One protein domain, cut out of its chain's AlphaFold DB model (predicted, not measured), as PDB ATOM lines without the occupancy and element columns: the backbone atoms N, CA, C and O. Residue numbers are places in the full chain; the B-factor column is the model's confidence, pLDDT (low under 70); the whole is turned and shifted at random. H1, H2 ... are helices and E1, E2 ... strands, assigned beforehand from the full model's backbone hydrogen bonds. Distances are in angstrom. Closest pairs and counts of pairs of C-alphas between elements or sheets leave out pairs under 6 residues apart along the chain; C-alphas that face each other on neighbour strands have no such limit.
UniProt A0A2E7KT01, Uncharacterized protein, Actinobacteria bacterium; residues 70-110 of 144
ATOM      1  N   ASP A  70     267.558 113.737 215.864       86.00
ATOM      2  CA  ASP A  70     268.152 112.741 216.746       86.00
ATOM      3  C   ASP A  70     267.208 111.535 216.938       86.00
ATOM      4  O   ASP A  70     266.044 111.519 216.519       86.00
ATOM      5  N   SER A  71     267.712 110.473 217.565       84.56
ATOM      6  CA  SER A  71     266.909 109.272 217.813       84.56
ATOM      7  C   SER A  71     265.725 109.518 218.758       84.56
ATOM      8  O   SER A  71     264.746 108.774 218.695       84.56
ATOM      9  N   SER A  72     265.779 110.551 219.607       86.31
ATOM     10  CA  SER A  72     264.691 110.943 220.507       86.31
ATOM     11  C   SER A  72     263.565 111.647 219.746       86.31
ATOM     12  O   SER A  72     262.394 111.353 219.979       86.31
ATOM     13  N   GLU A  73     263.892 112.518 218.797       88.38
ATOM     14  CA  GLU A  73     262.938 113.187 217.912       88.38
ATOM     15  C   GLU A  73     262.285 112.208 216.934       88.38
ATOM     16  O   GLU A  73     261.065 112.234 216.761       88.38
ATOM     17  N   VAL A  74     263.060 111.285 216.352       86.56
ATOM     18  CA  VAL A  74     262.514 110.181 215.541       86.56
ATOM     19  C   VAL A  74     261.535 109.356 216.370       86.56
ATOM     20  O   VAL A  74     260.431 109.054 215.916       86.56
ATOM     21  N   LEU A  75     261.904 109.023 217.610       83.88
ATOM     22  CA  LEU A  75     261.022 108.297 218.510       83.88
ATOM     23  C   LEU A  75     259.766 109.116 218.843       83.88
ATOM     24  O   LEU A  75     258.676 108.559 218.838       83.88
ATOM     25  N   ALA A  76     259.878 110.426 219.075       83.56
ATOM     26  CA  ALA A  76     258.735 111.302 219.329       83.56
ATOM     27  C   ALA A  76     257.762 111.362 218.140       83.56
ATOM     28  O   ALA A  76     256.552 111.287 218.343       83.56
ATOM     29  N   LEU A  77     258.269 111.425 216.907       81.44
ATOM     30  CA  LEU A  77     257.449 111.376 215.694       81.44
ATOM     31  C   LEU A  77     256.793 110.016 215.493       81.44
ATOM     32  O   LEU A  77     255.602 109.967 215.208       81.44
ATOM     33  N   ILE A  78     257.523 108.919 215.718       80.00
ATOM     34  CA  ILE A  78     256.937 107.574 215.700       80.00
ATOM     35  C   ILE A  78     255.823 107.491 216.739       80.00
ATOM     36  O   ILE A  78     254.755 106.997 216.419       80.00
ATOM     37  N   LYS A  79     256.007 108.006 217.955       77.88
ATOM     38  CA  LYS A  79     254.973 108.020 219.005       77.88
ATOM     39  C   LYS A  79     253.772 108.901 218.657       77.88
ATOM     40  O   LYS A  79     252.649 108.556 219.024       77.88
ATOM     41  N   ALA A  80     254.005 110.025 217.981       74.88
ATOM     42  CA  ALA A  80     252.962 110.943 217.541       74.88
ATOM     43  C   ALA A  80     252.136 110.362 216.379       74.88
ATOM     44  O   ALA A  80     250.913 110.459 216.409       74.88
ATOM     45  N   ASP A  81     252.790 109.721 215.407       71.31
ATOM     46  CA  ASP A  81     252.165 109.099 214.229       71.31
ATOM     47  C   ASP A  81     251.517 107.747 214.563       71.31
ATOM     48  O   ASP A  81     250.365 107.484 214.227       71.31
ATOM     49  N   SER A  82     252.217 106.903 215.326       60.16
ATOM     50  CA  SER A  82     251.680 105.612 215.770       60.16
ATOM     51  C   SER A  82     250.615 105.746 216.852       60.16
ATOM     52  O   SER A  82     249.922 104.763 217.109       60.16
ATOM     53  N   GLY A  83     250.480 106.929 217.470       62.91
ATOM     54  CA  GLY A  83     249.764 107.120 218.721       62.91
ATOM     55  C   GLY A  83     250.270 106.091 219.723       62.91
ATOM     56  O   GLY A  83     249.789 104.970 219.750       62.91
ATOM     57  N   GLU A  84     251.243 106.416 220.561       57.38
ATOM     58  CA  GLU A  84     251.822 105.422 221.483       57.38
ATOM     59  C   GLU A  84     250.767 104.759 222.406       57.38
ATOM     60  O   GLU A  84     250.931 103.635 222.877       57.38
ATOM     61  N   THR A  85     249.616 105.415 222.580       56.00
ATOM     62  CA  THR A  85     248.395 104.809 223.107       56.00
ATOM     63  C   THR A  85     247.630 103.968 222.085       56.00
ATOM     64  O   THR A  85     247.154 102.921 222.463       56.00
ATOM     65  N   SER A  86     247.505 104.349 220.817       61.31
ATOM     66  CA  SER A  86     246.683 103.719 219.774       61.31
ATOM     67  C   SER A  86     247.033 102.267 219.445       61.31
ATOM     68  O   SER A  86     246.122 101.462 219.444       61.31
ATOM     69  N   ILE A  87     248.283 101.842 219.214       65.50
ATOM     70  CA  ILE A  87     248.503 100.416 218.856       65.50
ATOM     71  C   ILE A  87     248.156  99.499 220.040       65.50
ATOM     72  O   ILE A  87     247.367  98.564 219.902       65.50
ATOM     73  N   MET A  88     248.681  99.803 221.229       65.81
ATOM     74  CA  MET A  88     248.409  99.027 222.440       65.81
ATOM     75  C   MET A  88     246.946  99.153 222.888       65.81
ATOM     76  O   MET A  88     246.321  98.146 223.201       65.81
ATOM     77  N   SER A  89     246.377 100.361 222.854       65.38
ATOM     78  CA  SER A  89     244.965 100.627 223.153       65.38
ATOM     79  C   SER A  89     244.047  99.995 222.120       65.38
ATOM     80  O   SER A  89     243.014  99.491 222.509       65.38
ATOM     81  N   ASN A  90     244.392  99.926 220.834       65.75
ATOM     82  CA  ASN A  90     243.544  99.279 219.828       65.75
ATOM     83  C   ASN A  90     243.505  97.764 220.053       65.75
ATOM     84  O   ASN A  90     242.424  97.183 220.027       65.75
ATOM     85  N   PHE A  91     244.642  97.138 220.387       64.56
ATOM     86  CA  PHE A  91     244.656  95.730 220.802       64.56
ATOM     87  C   PHE A  91     243.976  95.499 222.164       64.56
ATOM     88  O   PHE A  91     243.390  94.440 222.371       64.56
ATOM     89  N   GLN A  92     244.017  96.472 223.083       69.44
ATOM     90  CA  GLN A  92     243.354  96.390 224.394       69.44
ATOM     91  C   GLN A  92     241.851  96.738 224.355       69.44
ATOM     92  O   GLN A  92     241.067  96.240 225.159       69.44
ATOM     93  N   LYS A  93     241.416  97.578 223.414       65.19
ATOM     94  CA  LYS A  93     240.034  98.054 223.253       65.19
ATOM     95  C   LYS A  93     239.141  96.960 222.688       65.19
ATOM     96  O   LYS A  93     238.023  96.796 223.171       65.19
ATOM     97  N   ASP A  94     239.660  96.158 221.759       60.81
ATOM     98  CA  ASP A  94     239.007  94.913 221.336       60.81
ATOM     99  C   ASP A  94     239.091  93.820 222.418       60.81
ATOM    100  O   ASP A  94     238.348  92.838 222.377       60.81
ATOM    101  N   SER A  95     239.950  93.992 223.432       67.06
ATOM    102  CA  SER A  95     240.187  93.016 224.496       67.06
ATOM    103  C   SER A  95     239.465  93.304 225.811       67.06
ATOM    104  O   SER A  95     239.897  92.786 226.838       67.06
ATOM    105  N   ALA A  96     238.325  94.005 225.799       62.09
ATOM    106  CA  ALA A  96     237.486  94.328 226.967       62.09
ATOM    107  C   ALA A  96     236.943  93.116 227.788       62.09
ATOM    108  O   ALA A  96     235.806  93.138 228.255       62.09
ATOM    109  N   ASN A  97     237.680  92.005 227.898       64.25
ATOM    110  CA  ASN A  97     238.218  91.418 229.140       64.25
ATOM    111  C   ASN A  97     239.039  90.126 228.847       64.25
ATOM    112  O   ASN A  97     238.971  89.174 229.616       64.25
ATOM    113  N   GLY A  98     239.721  90.023 227.695       72.81
ATOM    114  CA  GLY A  98     240.108  88.722 227.111       72.81
ATOM    115  C   GLY A  98     241.602  88.471 226.887       72.81
ATOM    116  O   GLY A  98     242.065  87.342 227.037       72.81
ATOM    117  N   ILE A  99     242.351  89.503 226.496       82.75
ATOM    118  CA  ILE A  99     243.731  89.367 226.013       82.75
ATOM    119  C   ILE A  99     244.591  90.437 226.686       82.75
ATOM    120  O   ILE A  99     244.302  91.629 226.584       82.75
ATOM    121  N   GLY A 100     245.631  89.990 227.386       81.31
ATOM    122  CA  GLY A 100     246.698  90.813 227.942       81.31
ATOM    123  C   GLY A 100     247.894  90.911 226.992       81.31
ATOM    124  O   GLY A 100     248.091  90.065 226.118       81.31
ATOM    125  N   PHE A 101     248.709  91.947 227.184       81.19
ATOM    126  CA  PHE A 101     249.962  92.161 226.462       81.19
ATOM    127  C   PHE A 101     251.107  92.315 227.467       81.19
ATOM    128  O   PHE A 101     251.049  93.180 228.338       81.19
ATOM    129  N   ASP A 102     252.128  91.463 227.359       82.19
ATOM    130  CA  ASP A 102     253.377  91.569 228.114       82.19
ATOM    131  C   ASP A 102     254.396  92.317 227.250       82.19
ATOM    132  O   ASP A 102     255.035  91.739 226.365       82.19
ATOM    133  N   SER A 103     254.542  93.615 227.510       77.31
ATOM    134  CA  SER A 103     255.473  94.487 226.792       77.31
ATOM    135  C   SER A 103     256.940  94.156 227.057       77.31
ATOM    136  O   SER A 103     257.787  94.479 226.230       77.31
ATOM    137  N   SER A 104     257.261  93.511 228.181       83.62
ATOM    138  CA  SER A 104     258.635  93.116 228.504       83.62
ATOM    139  C   SER A 104     259.094  91.923 227.672       83.62
ATOM    140  O   SER A 104     260.293  91.754 227.463       83.62
ATOM    141  N   GLN A 105     258.159  91.108 227.176       86.31
ATOM    142  CA  GLN A 105     258.466  89.963 226.316       86.31
ATOM    143  C   GLN A 105     257.897  90.062 224.893       86.31
ATOM    144  O   GLN A 105     258.156  89.177 224.077       86.31
ATOM    145  N   GLY A 106     257.129  91.111 224.589       81.25
ATOM    146  CA  GLY A 106     256.490  91.314 223.288       81.25
ATOM    147  C   GLY A 106     255.458  90.237 222.945       81.25
ATOM    148  O   GLY A 106     255.331  89.865 221.780       81.25
ATOM    149  N   ARG A 107     254.755  89.683 223.945       84.44
ATOM    150  CA  ARG A 107     253.811  88.563 223.758       84.44
ATOM    151  C   ARG A 107     252.390  88.961 224.138       84.44
ATOM    152  O   ARG A 107     252.176  89.660 225.127       84.44
ATOM    153  N   PHE A 108     251.415  88.434 223.406       85.25
ATOM    154  CA  PHE A 108     250.017  88.428 223.834       85.25
ATOM    155  C   PHE A 108     249.729  87.173 224.657       85.25
ATOM    156  O   PHE A 108     250.252  86.096 224.363       85.25
ATOM    157  N   PHE A 109     248.892  87.302 225.679       86.06
ATOM    158  CA  PHE A 109     248.494  86.189 226.534       86.06
ATOM    159  C   PHE A 109     247.032  86.316 226.954       86.06
ATOM    160  O   PHE A 109     246.442  87.389 226.900       86.06
ATOM    161  N   ILE A 110     246.445  85.213 227.409       87.75
ATOM    162  CA  ILE A 110     245.120  85.213 228.029       87.75
ATOM    163  C   ILE A 110     245.333  85.096 229.543       87.75
ATOM    164  O   ILE A 110     245.924  84.103 229.975       87.75
TER     165      ILE A 110
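What this domain is: This is residues 70 to 110 of the 144 residues of an uncharacterized protein of Actinobacteria bacterium (UniProt A0A2E7KT01). This is an open, flat hook: helices H1 and H2 follow one another along its length, then the chain folds back into a small hairpin, E1 and E2. The 41 printed residues run H1, H2, E1, E2, a mixed class with an antiparallel sheet, E1 - E2. The whole is loose, with a radius of gyration of the C-alphas of 12.5 A and spans of 38 by 20 by 7 A.

Where its parts are: Find C-alpha 71 at (266.909, 109.272, 217.813); from there H1 runs 15.8 A to residue 82. H2 takes residues 86 to 93, 9.4 A. E1 is residues 100 to 102, 6.7 A; E2, residues 107 to 109, 6.5 A, ends at (248.494, 86.189, 226.534).

How they stand to each other: H1 and H2 meet only through their tight link; in both, every O i to N i+4 pair is within hydrogen-bond range. The closest C-alphas of H2 and E1, Gln 92 and Gly 100, are 7.4 A apart. In the hairpin, look for N 100 and O 109 at 2.8 A. H1 is apart from both strands.

The domain as a whole: The C-alphas farthest apart, Asp 70 and Asn 97, are 38.8 A apart. The printed part has no cut. Residues 82 to 97 have pLDDT under 70.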